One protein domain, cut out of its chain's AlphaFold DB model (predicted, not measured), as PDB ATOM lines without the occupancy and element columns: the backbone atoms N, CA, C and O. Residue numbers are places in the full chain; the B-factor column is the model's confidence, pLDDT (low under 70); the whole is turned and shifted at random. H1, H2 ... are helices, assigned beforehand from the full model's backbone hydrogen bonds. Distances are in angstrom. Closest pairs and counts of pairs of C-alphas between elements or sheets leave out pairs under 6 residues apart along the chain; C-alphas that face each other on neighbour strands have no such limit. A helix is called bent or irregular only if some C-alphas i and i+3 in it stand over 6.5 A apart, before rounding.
ATOM      1  N   GLN A   2      89.839  70.026  84.748       74.94
ATOM      2  CA  GLN A   2      91.151  69.623  85.286       74.94
ATOM      3  C   GLN A   2      92.349  70.348  84.640       74.94
ATOM      4  O   GLN A   2      93.255  70.763  85.350       74.94
ATOM      5  N   ALA A   3      92.318  70.573  83.321       77.12
ATOM      6  CA  ALA A   3      93.398  71.265  82.608       77.12
ATOM      7  C   ALA A   3      93.543  72.748  82.994       77.12
ATOM      8  O   ALA A   3      94.660  73.237  83.114       77.12
ATOM      9  N   LEU A   4      92.429  73.455  83.226       82.75
ATOM     10  CA  LEU A   4      92.477  74.864  83.633       82.75
ATOM     11  C   LEU A   4      93.049  75.013  85.042       82.75
ATOM     12  O   LEU A   4      93.906  75.858  85.259       82.75
ATOM     13  N   ARG A   5      92.623  74.140  85.965       84.56
ATOM     14  CA  ARG A   5      93.174  74.088  87.325       84.56
ATOM     15  C   ARG A   5      94.671  73.803  87.305       84.56
ATOM     16  O   ARG A   5      95.427  74.532  87.919       84.56
ATOM     17  N   ALA A   6      95.105  72.824  86.510       85.19
ATOM     18  CA  ALA A   6      96.527  72.535  86.353       85.19
ATOM     19  C   ALA A   6      97.313  73.746  85.819       85.19
ATOM     20  O   ALA A   6      98.427  74.007  86.259       85.19
ATOM     21  N   LEU A   7      96.736  74.504  84.882       86.06
ATOM     22  CA  LEU A   7      97.365  75.714  84.360       86.06
ATOM     23  C   LEU A   7      97.414  76.841  85.399       86.06
ATOM     24  O   LEU A   7      98.392  77.582  85.435       86.06
ATOM     25  N   GLU A   8      96.390  76.972  86.244       85.69
ATOM     26  CA  GLU A   8      96.398  77.886  87.390       85.69
ATOM     27  C   GLU A   8      97.469  77.500  88.413       85.69
ATOM     28  O   GLU A   8      98.251  78.365  88.807       85.69
ATOM     29  N   ASP A   9      97.572  76.216  88.758       86.56
ATOM     30  CA  ASP A   9      98.585  75.691  89.677       86.56
ATOM     31  C   ASP A   9     100.006  75.988  89.163       86.56
ATOM     32  O   ASP A   9     100.880  76.421  89.917       86.56
ATOM     33  N   LEU A  10     100.228  75.852  87.850       87.38
ATOM     34  CA  LEU A  10     101.519  76.121  87.212       87.38
ATOM     35  C   LEU A  10     101.945  77.594  87.263       87.38
ATOM     36  O   LEU A  10     103.143  77.868  87.190       87.38
ATOM     37  N   LYS A  11     101.023  78.556  87.411       83.38
ATOM     38  CA  LYS A  11     101.381  79.989  87.420       83.38
ATOM     39  C   LYS A  11     102.349  80.345  88.546       83.38
ATOM     40  O   LYS A  11     103.114  81.292  88.377       83.38
ATOM     41  N   GLY A  12     102.320  79.626  89.668       81.56
ATOM     42  CA  GLY A  12     103.166  79.883  90.839       81.56
ATOM     43  C   GLY A  12     104.397  78.981  90.963       81.56
ATOM     44  O   GLY A  12     105.130  79.103  91.940       81.56
ATOM     45  N   MET A  13     104.614  78.061  90.023       87.50
ATOM     46  CA  MET A  13     105.655  77.036  90.129       87.50
ATOM     47  C   MET A  13     106.864  77.342  89.238       87.50
ATOM     48  O   MET A  13     106.770  78.071  88.253       87.50
ATOM     49  N   ASP A  14     107.998  76.727  89.572       91.31
ATOM     50  CA  ASP A  14     109.151  76.621  88.675       91.31
ATOM     51  C   ASP A  14     108.810  75.667  87.518       91.31
ATOM     52  O   ASP A  14     108.784  74.441  87.692       91.31
ATOM     53  N   LEU A  15     108.523  76.232  86.341       91.94
ATOM     54  CA  LEU A  15     108.124  75.472  85.157       91.94
ATOM     55  C   LEU A  15     109.206  74.467  84.743       91.94
ATOM     56  O   LEU A  15     108.889  73.315  84.439       91.94
ATOM     57  N   ARG A  16     110.481  74.868  84.786       92.12
ATOM     58  CA  ARG A  16     111.617  74.012  84.429       92.12
ATOM     59  C   ARG A  16     111.769  72.856  85.401       92.12
ATOM     60  O   ARG A  16     111.901  71.716  84.957       92.12
ATOM     61  N   GLY A  17     111.665  73.107  86.701       91.75
ATOM     62  CA  GLY A  17     111.680  72.055  87.717       91.75
ATOM     63  C   GLY A  17     110.515  71.070  87.587       91.75
ATOM     64  O   GLY A  17     110.707  69.857  87.725       91.75
ATOM     65  N   VAL A  18     109.309  71.561  87.286       92.75
ATOM     66  CA  VAL A  18     108.127  70.711  87.072       92.75
ATOM     67  C   VAL A  18     108.282  69.864  85.811       92.75
ATOM     68  O   VAL A  18     108.110  68.644  85.871       92.75
ATOM     69  N   LEU A  19     108.657  70.474  84.685       92.50
ATOM     70  CA  LEU A  19     108.838  69.759  83.423       92.50
ATOM     71  C   LEU A  19     109.974  68.743  83.507       92.50
ATOM     72  O   LEU A  19     109.792  67.616  83.056       92.50
ATOM     73  N   ALA A  20     111.099  69.079  84.145       91.31
ATOM     74  CA  ALA A  20     112.209  68.148  84.351       91.31
ATOM     75  C   ALA A  20     111.762  66.866  85.075       91.31
ATOM     76  O   ALA A  20     112.155  65.766  84.686       91.31
ATOM     77  N   LYS A  21     110.885  66.989  86.080       91.19
ATOM     78  CA  LYS A  21     110.290  65.838  86.776       91.19
ATOM     79  C   LYS A  21     109.271  65.100  85.907       91.19
ATOM     80  O   LYS A  21     109.232  63.873  85.920       91.19
ATOM     81  N   ALA A  22     108.456  65.827  85.145       92.69
ATOM     82  CA  ALA A  22     107.438  65.234  84.282       92.69
ATOM     83  C   ALA A  22     108.052  64.393  83.149       92.69
ATOM     84  O   ALA A  22     107.573  63.293  82.867       92.69
ATOM     85  N   ILE A  23     109.144  64.864  82.534       95.19
ATOM     86  CA  ILE A  23     109.790  64.153  81.421       95.19
ATOM     87  C   ILE A  23     110.514  62.880  81.854       95.19
ATOM     88  O   ILE A  23     110.751  62.014  81.008       95.19
ATOM     89  N   ASP A  24     110.842  62.722  83.140       90.75
ATOM     90  CA  ASP A  24     111.637  61.590  83.614       90.75
ATOM     91  C   ASP A  24     110.990  60.241  83.276       90.75
ATOM     92  O   ASP A  24     111.700  59.291  82.946       90.75
ATOM     93  N   ASN A  25     109.662  60.146  83.264       88.88
ATOM     94  CA  ASN A  25     108.947  58.898  82.975       88.88
ATOM     95  C   ASN A  25     108.450  58.789  81.525       88.88
ATOM     96  O   ASN A  25     107.614  57.942  81.216       88.88
ATOM     97  N   THR A  26     108.961  59.626  80.621       95.19
ATOM     98  CA  THR A  26     108.510  59.667  79.225       95.19
ATOM     99  C   THR A  26     109.397  58.843  78.293       95.19
ATOM    100  O   THR A  26     110.621  58.775  78.441       95.19
ATOM    101  N   GLU A  27     108.793  58.274  77.246       94.56
ATOM    102  CA  GLU A  27     109.548  57.654  76.146       94.56
ATOM    103  C   GLU A  27     110.359  58.684  75.343       94.56
ATOM    104  O   GLU A  27     111.359  58.336  74.712       94.56
ATOM    105  N   VAL A  28     109.974  59.964  75.398       96.06
ATOM    106  CA  VAL A  28     110.715  61.067  74.774       96.06
ATOM    107  C   VAL A  28     112.109  61.180  75.387       96.06
ATOM    108  O   VAL A  28     113.102  61.131  74.655       96.06
ATOM    109  N   LEU A  29     112.200  61.230  76.722       96.31
ATOM    110  CA  LEU A  29     113.487  61.236  77.414       96.31
ATOM    111  C   LEU A  29     114.252  59.930  77.185       96.31
ATOM    112  O   LEU A  29     115.446  59.971  76.899       96.31
ATOM    113  N   ALA A  30     113.583  58.773  77.248       95.12
ATOM    114  CA  ALA A  30     114.243  57.485  77.025       95.12
ATOM    115  C   ALA A  30     114.883  57.391  75.630       95.12
ATOM    116  O   ALA A  30     116.024  56.941  75.477       95.12
ATOM    117  N   ARG A  31     114.175  57.868  74.601       95.31
ATOM    118  CA  ARG A  31     114.690  57.956  73.233       95.31
ATOM    119  C   ARG A  31     115.864  58.927  73.145       95.31
ATOM    120  O   ARG A  31     116.869  58.567  72.532       95.31
ATOM    121  N   ARG A  32     115.747  60.121  73.731       96.75
ATOM    122  CA  ARG A  32     116.796  61.145  73.672       96.75
ATOM    123  C   ARG A  32     118.062  60.698  74.398       96.75
ATOM    124  O   ARG A  32     119.145  60.767  73.826       96.75
ATOM    125  N   PHE A  33     117.921  60.098  75.579       96.81
ATOM    126  CA  PHE A  33     119.030  59.507  76.324       96.81
ATOM    127  C   PHE A  33     119.782  58.465  75.497       96.81
ATOM    128  O   PHE A  33     121.008  58.495  75.453       96.81
ATOM    129  N   ARG A  34     119.077  57.592  74.766       95.06
ATOM    130  CA  ARG A  34     119.722  56.629  73.860       95.06
ATOM    131  C   ARG A  34     120.594  57.312  72.811       95.06
ATOM    132  O   ARG A  34     121.666  56.801  72.491       95.06
ATOM    133  N   HIS A  35     120.147  58.437  72.254       95.31
ATOM    134  CA  HIS A  35     120.914  59.199  71.264       95.31
ATOM    135  C   HIS A  35     122.168  59.803  71.897       95.31
ATOM    136  O   HIS A  35     123.261  59.592  71.375       95.31
ATOM    137  N   CYS A  36     122.035  60.463  73.049       96.31
ATOM    138  CA  CYS A  36     123.163  61.036  73.789       96.31
ATOM    139  C   CYS A  36     124.168  59.954  74.224       96.31
ATOM    140  O   CYS A  36     125.371  60.099  74.015       96.31
ATOM    141  N   ALA A  37     123.685  58.821  74.739       95.19
ATOM    142  CA  ALA A  37     124.492  57.666  75.135       95.19
ATOM    143  C   ALA A  37     125.198  56.997  73.941       95.19
ATOM    144  O   ALA A  37     126.311  56.497  74.069       95.19
ATOM    145  N   THR A  38     124.582  57.006  72.757       93.31
ATOM    146  CA  THR A  38     125.226  56.508  71.531       93.31
ATOM    147  C   THR A  38     126.305  57.475  71.036       93.31
ATOM    148  O   THR A  38     127.383  57.032  70.647       93.31
ATOM    149  N   ARG A  39     126.043  58.793  71.066       94.38
ATOM    150  CA  ARG A  39     127.016  59.829  70.665       94.38
ATOM    151  C   ARG A  39     128.232  59.875  71.594       94.38
ATOM    152  O   ARG A  39     129.341  60.066  71.122       94.38
ATOM    153  N   SER A  40     128.025  59.632  72.886       94.94
ATOM    154  CA  SER A  40     129.086  59.554  73.903       94.94
ATOM    155  C   SER A  40     129.750  58.177  74.013       94.94
ATOM    156  O   SER A  40     130.550  57.955  74.916       94.94
ATOM    157  N   LEU A  41     129.425  57.239  73.113       91.88
ATOM    158  CA  LEU A  41     129.969  55.876  73.079       91.88
ATOM    159  C   LEU A  41     129.674  55.013  74.325       91.88
ATOM    160  O   LEU A  41     130.227  53.923  74.453       91.88
ATOM    161  N   MET A  42     128.744  55.421  75.197       91.75
ATOM    162  CA  MET A  42     128.230  54.572  76.286       91.75
ATOM    163  C   MET A  42     127.451  53.362  75.757       91.75
ATOM    164  O   MET A  42     127.444  52.293  76.365       91.75
ATOM    165  N   ILE A  43     126.765  53.536  74.624       90.38
ATOM    166  CA  ILE A  43     126.075  52.461  73.913       90.38
ATOM    167  C   ILE A  43     126.782  52.228  72.588       90.38
ATOM    168  O   ILE A  43     126.704  53.027  71.654       90.38
ATOM    169  N   LEU A  44     127.444  51.081  72.495       88.56
ATOM    170  CA  LEU A  44     128.128  50.666  71.281       88.56
ATOM    171  C   LEU A  44     127.133  50.113  70.252       88.56
ATOM    172  O   LEU A  44     126.347  49.210  70.547       88.56
ATOM    173  N   ARG A  45     127.212  50.624  69.018       87.44
ATOM    174  CA  ARG A  45     126.466  50.107  67.852       87.44
ATOM    175  C   ARG A  45     127.115  48.855  67.258       87.44
ATOM    176  O   ARG A  45     126.421  47.997  66.712       87.44
ATOM    177  N   PHE A  46     128.431  48.759  67.397       87.94
ATOM    178  CA  PHE A  46     129.263  47.652  66.950       87.94
ATOM    179  C   PHE A  46     130.139  47.208  68.110       87.94
ATOM    180  O   PHE A  46     130.633  48.038  68.869       87.94
ATOM    181  N   TYR A  47     130.316  45.905  68.253       84.69
ATOM    182  CA  TYR A  47     131.293  45.346  69.165       84.69
ATOM    183  C   TYR A  47     132.145  44.347  68.395       84.69
ATOM    184  O   TYR A  47     131.637  43.323  67.933       84.69
ATOM    185  N   LYS A  48     133.432  44.680  68.230       87.25
ATOM    186  CA  LYS A  48     134.318  44.016  67.267       87.25
ATOM    187  C   LYS A  48     133.651  44.018  65.881       87.25
ATOM    188  O   LYS A  48     133.176  45.057  65.437       87.25
ATOM    189  N   GLU A  49     133.545  42.859  65.248       89.12
ATOM    190  CA  GLU A  49     132.948  42.694  63.919       89.12
ATOM    191  C   GLU A  49     131.415  42.560  63.944       89.12
ATOM    192  O   GLU A  49     130.774  42.480  62.900       89.12
ATOM    193  N   HIS A  50     130.793  42.559  65.128       87.62
ATOM    194  CA  HIS A  50     129.369  42.265  65.267       87.62
ATOM    195  C   HIS A  50     128.550  43.537  65.486       87.62
ATOM    196  O   HIS A  50     128.769  44.304  66.432       87.62
ATOM    197  N   ARG A  51     127.541  43.744  64.637       88.62
ATOM    198  CA  ARG A  51     126.567  44.831  64.788       88.62
ATOM    199  C   ARG A  51     125.500  44.448  65.812       88.62
ATOM    200  O   ARG A  51     124.854  43.412  65.684       88.62
ATOM    201  N   LYS A  52     125.249  45.313  66.798       86.75
ATOM    202  CA  LYS A  52     124.132  45.123  67.735       86.75
ATOM    203  C   LYS A  52     122.810  45.499  67.070       86.75
ATOM    204  O   LYS A  52     122.707  46.571  66.467       86.75
ATOM    205  N   SER A  53     121.785  44.663  67.236       90.12
ATOM    206  CA  SER A  53     120.433  44.963  66.748       90.12
ATOM    207  C   SER A  53     119.848  46.205  67.432       90.12
ATOM    208  O   SER A  53     120.222  46.559  68.555       90.12
ATOM    209  N   VAL A  54     118.906  46.874  66.761       87.81
ATOM    210  CA  VAL A  54     118.241  48.075  67.299       87.81
ATOM    211  C   VAL A  54     117.499  47.758  68.601       87.81
ATOM    212  O   VAL A  54     117.602  48.523  69.559       87.81
ATOM    213  N   GLY A  55     116.829  46.602  68.671       90.25
ATOM    214  CA  GLY A  55     116.137  46.149  69.881       90.25
ATOM    215  C   GLY A  55     117.084  45.975  71.070       90.25
ATOM    216  O   GLY A  55     116.809  46.481  72.155       90.25
ATOM    217  N   MET A  56     118.258  45.368  70.858       88.44
ATOM    218  CA  MET A  56     119.270  45.226  71.914       88.44
ATOM    219  C   MET A  56     119.807  46.578  72.390       88.44
ATOM    220  O   MET A  56     120.004  46.777  73.589       88.44
ATOM    221  N   GLN A  57     120.010  47.533  71.477       88.94
ATOM    222  CA  GLN A  57     120.407  48.896  71.843       88.94
ATOM    223  C   GLN A  57     119.313  49.607  72.651       88.94
ATOM    224  O   GLN A  57     119.620  50.344  73.585       88.94
ATOM    225  N   GLN A  58     118.038  49.379  72.326       90.62
ATOM    226  CA  GLN A  58     116.910  49.955  73.053       90.62
ATOM    227  C   GLN A  58     116.787  49.382  74.471       90.62
ATOM    228  O   GLN A  58     116.678  50.158  75.421       90.62
ATOM    229  N   ILE A  59     116.864  48.058  74.628       91.31
ATOM    230  CA  ILE A  59     116.833  47.394  75.941       91.31
ATOM    231  C   ILE A  59     118.017  47.861  76.794       91.31
ATOM    232  O   ILE A  59     117.821  48.339  77.911       91.31
ATOM    233  N   GLY A  60     119.234  47.813  76.240       90.94
ATOM    234  CA  GLY A  60     120.440  48.272  76.928       90.94
ATOM    235  C   GLY A  60     120.354  49.741  77.349       90.94
ATOM    236  O   GLY A  60     120.704  50.078  78.477       90.94
ATOM    237  N   SER A  61     119.807  50.607  76.490       93.50
ATOM    238  CA  SER A  61     119.606  52.021  76.815       93.50
ATOM    239  C   SER A  61     118.636  52.244  77.967       93.50
ATOM    240  O   SER A  61     118.872  53.138  78.776       93.50
ATOM    241  N   LYS A  62     117.541  51.478  78.041       93.50
ATOM    242  CA  LYS A  62     116.562  51.598  79.132       93.50
ATOM    243  C   LYS A  62     117.160  51.145  80.464       93.50
ATOM    244  O   LYS A  62     116.985  51.827  81.470       93.50
ATOM    245  N   ILE A  63     117.913  50.043  80.459       93.88
ATOM    246  CA  ILE A  63     118.635  49.559  81.645       93.88
ATOM    247  C   ILE A  63     119.637  50.616  82.119       93.88
ATOM    248  O   ILE A  63     119.631  50.990  83.290       93.88
ATOM    249  N   LEU A  64     120.449  51.145  81.199       94.12
ATOM    250  CA  LEU A  64     121.439  52.174  81.501       94.12
ATOM    251  C   LEU A  64     120.789  53.451  82.047       94.12
ATOM    252  O   LEU A  64     121.269  53.997  83.032       94.12
ATOM    253  N   LEU A  65     119.678  53.901  81.459       95.00
ATOM    254  CA  LEU A  65     118.932  55.061  81.948       95.00
ATOM    255  C   LEU A  65     118.455  54.858  83.390       95.00
ATOM    256  O   LEU A  65     118.629  55.737  84.230       95.00
ATOM    257  N   ASN A  66     117.878  53.692  83.689       93.44
ATOM    258  CA  ASN A  66     117.404  53.366  85.035       93.44
ATOM    259  C   ASN A  66     118.542  53.319  86.057       93.44
ATOM    260  O   ASN A  66     118.344  53.722  87.201       93.44
ATOM    261  N   PHE A  67     119.722  52.847  85.651       94.25
ATOM    262  CA  PHE A  67     120.916  52.867  86.489       94.25
ATOM    263  C   PHE A  67     121.396  54.300  86.738       94.25
ATOM    264  O   PHE A  67     121.540  54.713  87.884       94.25
ATOM    265  N   VAL A  68     121.567  55.080  85.670       94.00
ATOM    266  CA  VAL A  68     122.082  56.452  85.729       94.00
ATOM    267  C   VAL A  68     121.193  57.366  86.575       94.00
ATOM    268  O   VAL A  68     121.710  58.181  87.328       94.00
ATOM    269  N   LYS A  69     119.867  57.195  86.526       91.75
ATOM    270  CA  LYS A  69     118.920  57.936  87.380       91.75
ATOM    271  C   LYS A  69     119.111  57.709  88.884       91.75
ATOM    272  O   LYS A  69     118.654  58.529  89.670       91.75
ATOM    273  N   ARG A  70     119.708  56.583  89.282       91.62
ATOM    274  CA  ARG A  70     119.937  56.215  90.690       91.62
ATOM    275  C   ARG A  70     121.322  56.614  91.186       91.62
ATOM    276  O   ARG A  70     121.588  56.477  92.378       91.62
ATOM    277  N   LEU A  71     122.211  57.043  90.291       91.25
ATOM    278  CA  LEU A  71     123.539  57.493  90.679       91.25
ATOM    279  C   LEU A  71     123.443  58.805  91.469       91.25
ATOM    280  O   LEU A  71     122.567  59.625  91.188       91.25
ATOM    281  N   PRO A  72     124.333  59.017  92.453       83.88
ATOM    282  CA  PRO A  72     124.411  60.291  93.146       83.88
ATOM    283  C   PRO A  72     124.875  61.394  92.186       83.88
ATOM    284  O   PRO A  72     125.805  61.203  91.401       83.88
ATOM    285  N   GLY A  73     124.243  62.564  92.288       84.25
ATOM    286  CA  GLY A  73     124.520  63.716  91.428       84.25
ATOM    287  C   GLY A  73     123.868  63.636  90.043       84.25
ATOM    288  O   GLY A  73     123.215  62.659  89.679       84.25
ATOM    289  N   GLU A  74     124.026  64.697  89.250       83.62
ATOM    290  CA  GLU A  74     123.540  64.711  87.869       83.62
ATOM    291  C   GLU A  74     124.579  64.123  86.915       83.62
ATOM    292  O   GLU A  74     125.604  64.735  86.622       83.62
ATOM    293  N   PHE A  75     124.287  62.943  86.374       94.38
ATOM    294  CA  PHE A  75     125.119  62.347  85.337       94.38
ATOM    295  C   PHE A  75     125.057  63.160  84.038       94.38
ATOM    296  O   PHE A  75     123.974  63.380  83.492       94.38
ATOM    297  N   SER A  76     126.213  63.542  83.491       94.75
ATOM    298  CA  SER A  76     126.310  64.509  82.386       94.75
ATOM    299  C   SER A  76     125.492  64.132  81.150       94.75
ATOM    300  O   SER A  76     124.826  64.983  80.573       94.75
ATOM    301  N   ILE A  77     125.474  62.853  80.758       95.81
ATOM    302  CA  ILE A  77     124.715  62.410  79.573       95.81
ATOM    303  C   ILE A  77     123.204  62.429  79.823       95.81
ATOM    304  O   ILE A  77     122.432  62.679  78.900       95.81
ATOM    305  N   LEU A  78     122.764  62.191  81.063       95.44
ATOM    306  CA  LEU A  78     121.354  62.330  81.425       95.44
ATOM    307  C   LEU A  78     120.954  63.806  81.484       95.44
ATOM    308  O   LEU A  78     119.890  64.160  80.982       95.44
ATOM    309  N   LYS A  79     121.819  64.662  82.036       95.25
ATOM    310  CA  LYS A  79     121.629  66.114  82.045       95.25
ATOM    311  C   LYS A  79     121.495  66.665  80.626       95.25
ATOM    312  O   LYS A  79     120.542  67.386  80.348       95.25
ATOM    313  N   GLU A  80     122.375  66.251  79.716       96.69
ATOM    314  CA  GLU A  80     122.301  66.641  78.304       96.69
ATOM    315  C   GLU A  80     121.027  66.119  77.636       96.69
ATOM    316  O   GLU A  80     120.350  66.855  76.928       96.69
ATOM    317  N   ALA A  81     120.632  64.873  77.911       96.75
ATOM    318  CA  ALA A  81     119.388  64.336  77.372       96.75
ATOM    319  C   ALA A  81     118.160  65.129  77.845       96.75
ATOM    320  O   ALA A  81     117.257  65.373  77.048       96.75
ATOM    321  N   ARG A  82     118.119  65.551  79.117       96.06
ATOM    322  CA  ARG A  82     117.055  66.427  79.635       96.06
ATOM    323  C   ARG A  82     117.098  67.801  78.970       96.06
ATOM    324  O   ARG A  82     116.047  68.285  78.566       96.06
ATOM    325  N   ARG A  83     118.287  68.386  78.800       96.12
ATOM    326  CA  ARG A  83     118.478  69.664  78.102       96.12
ATOM    327  C   ARG A  83     117.966  69.600  76.658       96.12
ATOM    328  O   ARG A  83     117.114  70.404  76.307       96.12
ATOM    329  N   GLU A  84     118.377  68.609  75.860       97.88
ATOM    330  CA  GLU A  84     117.894  68.453  74.473       97.88
ATOM    331  C   GLU A  84     116.371  68.217  74.404       97.88
ATOM    332  O   GLU A  84     115.731  68.593  73.425       97.88
ATOM    333  N   VAL A  85     115.755  67.578  75.410       97.62
ATOM    334  CA  VAL A  85     114.286  67.450  75.451       97.62
ATOM    335  C   VAL A  85     113.624  68.789  75.769       97.62
ATOM    336  O   VAL A  85     112.694  69.175  75.068       97.62
ATOM    337  N   LEU A  86     114.063  69.477  76.821       96.81
ATOM    338  CA  LEU A  86     113.395  70.685  77.305       96.81
ATOM    339  C   LEU A  86     113.631  71.887  76.390       96.81
ATOM    340  O   LEU A  86     112.700  72.634  76.116       96.81
ATOM    341  N   GLU A  87     114.860  72.076  75.928       96.56
ATOM    342  CA  GLU A  87     115.250  73.246  75.142       96.56
ATOM    343  C   GLU A  87     115.037  72.981  73.651       96.56
ATOM    344  O   GLU A  87     114.257  73.680  73.017       96.56
ATOM    345  N   ASP A  88     115.646  71.928  73.101       96.75
ATOM    346  CA  ASP A  88     115.685  71.757  71.643       96.75
ATOM    347  C   ASP A  88     114.390  71.150  71.066       96.75
ATOM    348  O   ASP A  88     114.056  71.395  69.908       96.75
ATOM    349  N   LEU A  89     113.670  70.318  71.830       96.69
ATOM    350  CA  LEU A  89     112.435  69.670  71.362       96.69
ATOM    351  C   LEU A  89     111.159  70.379  71.831       96.69
ATOM    352  O   LEU A  89     110.189  70.415  71.076       96.69
ATOM    353  N   MET A  90     111.125  70.848  73.080       94.88
ATOM    354  CA  MET A  90     109.917  71.404  73.703       94.88
ATOM    355  C   MET A  90     109.898  72.930  73.779       94.88
ATOM    356  O   MET A  90     108.829  73.474  74.032       94.88
ATOM    357  N   ASP A  91     111.035  73.596  73.563       96.44
ATOM    358  CA  ASP A  91     111.164  75.052  73.633       96.44
ATOM    359  C   ASP A  91     110.667  75.648  74.963       96.44
ATOM    360  O   ASP A  91     109.730  76.446  75.046       96.44
ATOM    361  N   ILE A  92     111.302  75.218  76.054       95.94
ATOM    362  CA  ILE A  92     110.927  75.673  77.393       95.94
ATOM    363  C   ILE A  92     111.113  77.184  77.594       95.94
ATOM    364  O   ILE A  92     110.401  77.769  78.404       95.94
ATOM    365  N   GLN A  93     112.035  77.819  76.866       94.50
ATOM    366  CA  GLN A  93     112.321  79.247  77.027       94.50
ATOM    367  C   GLN A  93     111.100  80.090  76.655       94.50
ATOM    368  O   GLN A  93     110.599  80.846  77.485       94.50
ATOM    369  N   HIS A  94     110.539  79.885  75.461       95.69
ATOM    370  CA  HIS A  94     109.325  80.599  75.068       95.69
ATOM    371  C   HIS A  94     108.103  80.146  75.881       95.69
ATOM    372  O   HIS A  94     107.191  80.936  76.126       95.69
ATOM    373  N   ALA A  95     108.070  78.897  76.361       94.31
ATOM    374  CA  ALA A  95     107.010  78.456  77.267       94.31
ATOM    375  C   ALA A  95     106.995  79.260  78.584       94.31
ATOM    376  O   ALA A  95     105.918  79.628  79.059       94.31
ATOM    377  N   GLU A  96     108.164  79.576  79.153       94.00
ATOM    378  CA  GLU A  96     108.290  80.444  80.333       94.00
ATOM    379  C   GLU A  96     107.794  81.867  80.037       94.00
ATOM    380  O   GLU A  96     107.035  82.426  80.831       94.00
ATOM    381  N   GLU A  97     108.117  82.422  78.864       94.31
ATOM    382  CA  GLU A  97     107.629  83.740  78.431       94.31
ATOM    383  C   GLU A  97     106.099  83.791  78.321       94.31
ATOM    384  O   GLU A  97     105.462  84.724  78.816       94.31
ATOM    385  N   ILE A  98     105.481  82.768  77.719       94.06
ATOM    386  CA  ILE A  98     104.019  82.666  77.610       94.06
ATOM    387  C   ILE A  98     103.378  82.555  78.995       94.06
ATOM    388  O   ILE A  98     102.378  83.225  79.267       94.06
ATOM    389  N   MET A  99     103.951  81.752  79.894       92.69
ATOM    390  CA  MET A  99     103.458  81.637  81.268       92.69
ATOM    391  C   MET A  99     103.555  82.963  82.026       92.69
ATOM    392  O   MET A  99     102.626  83.322  82.755       92.69
ATOM    393  N   ASP A 100     104.622  83.727  81.811       92.50
ATOM    394  CA  ASP A 100     104.784  85.068  82.365       92.50
ATOM    395  C   ASP A 100     103.760  86.060  81.799       92.50
ATOM    396  O   ASP A 100     103.168  86.832  82.560       92.50
ATOM    397  N   LEU A 101     103.486  86.022  80.492       93.94
ATOM    398  CA  LEU A 101     102.447  86.842  79.865       93.94
ATOM    399  C   LEU A 101     101.054  86.507  80.408       93.94
ATOM    400  O   LEU A 101     100.270  87.415  80.695       93.94
ATOM    401  N   ILE A 102     100.754  85.224  80.608       91.88
ATOM    402  CA  ILE A 102      99.518  84.780  81.259       91.88
ATOM    403  C   ILE A 102      99.466  85.295  82.705       91.88
ATOM    404  O   ILE A 102      98.433  85.807  83.140       91.88
ATOM    405  N   ARG A 103     100.567  85.191  83.466       89.62
ATOM    406  CA  ARG A 103     100.638  85.639  84.870       89.62
ATOM    407  C   ARG A 103     100.426  87.147  84.997       89.62
ATOM    408  O   ARG A 103      99.737  87.587  85.911       89.62
ATOM    409  N   ARG A 104     100.983  87.932  84.072       92.50
ATOM    410  CA  ARG A 104     100.846  89.399  84.021       92.50
ATOM    411  C   ARG A 104      99.507  89.867  83.438       92.50
ATOM    412  O   ARG A 104      99.257  91.066  83.401       92.50
ATOM    413  N   GLY A 105      98.655  88.950  82.974       91.25
ATOM    414  CA  GLY A 105      97.365  89.271  82.357       91.25
ATOM    415  C   GLY A 105      97.458  89.783  80.914       91.25
ATOM    416  O   GLY A 105      96.460  90.257  80.378       91.25
TER     417      GLY A 105
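What this domain is: This is residues 2 to 105 of the 158 residues of the protein "DEAD_assoc domain-containing protein" of Candidatus Altiarchaeales archaeon (UniProt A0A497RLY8). What does the model look like on first sight? It is a loose rod of six helices: H3 crosses between H4 and H5, H2 packs on H5, and H1 and H6 are near each other at one end. Residues 46 to 51 stick out as a loop at the other end, and residues 70 to 75 also stand free. What is it made of? The printed part has 104 residues with six named helices, H1 to H6 in chain order, and no named strand; its class is all helix, it is loose with a radius of gyration of the C-alphas of 17.1 A, and it spans 61 by 26 by 23 A.

How they stand to each other: What does the first helix meet? H1, residues 2 to 10, touches no helix, but it is near H6, residues 92 to 103, with 6 pairs of C-alphas within 10 A. H1 and H2, residues 15 to 23, meet only through their link. Which helices touch? H2 touches H5, residues 76 to 89, with residues 82 to 86 of H5 alone; the closest C-alphas, of Ala 20 and Arg 82, are 7.0 A apart, and the lines are only just about perpendicular at 71 degrees. H3, residues 27 to 39, touches H5 at a steep tilt of 57 degrees, opposite ways, closest at the C-alphas of Phe 33 and Ala 81, 5.0 A apart. H3 also touches H4, residues 54 to 68, about perpendicular at 82 degrees, closest at the C-alphas of Arg 34 and Ser 61, 5.5 A apart. Which stay apart, and what do the backbones show? H4 and H6 are apart, for instance. Every O i to N i+4 pair is within hydrogen-bond range in H1, H2, H3, H4 and H6, and 9 of 10 are in H5.

Where its parts are: Where do the helices begin and end? H1 begins at C-alpha 2, (91.151, 69.623, 85.286), and H6 ends at C-alpha 103, (100.638, 85.639, 84.870). How long are they? From first to last C-alpha H1 measures 12.4 A, H2 12.0 A, H3 18.4 A, H4 20.6 A, H5 18.5 A and H6 16.2 A. H5 is neither bent nor irregular, but only just: C-alphas 86 and 89 are 6.1 A apart.

The domain as a whole: How large is it? The two C-alphas farthest apart, of Glu 49 and Gly 105, are 61.4 A apart. Is anything cut, and which link is long? The printed part has no cut, and the link from H3 to H4, of 14 residues, is long. Where is confidence low? No printed residue is under 70, and the mean pLDDT of the printed part is 91.7.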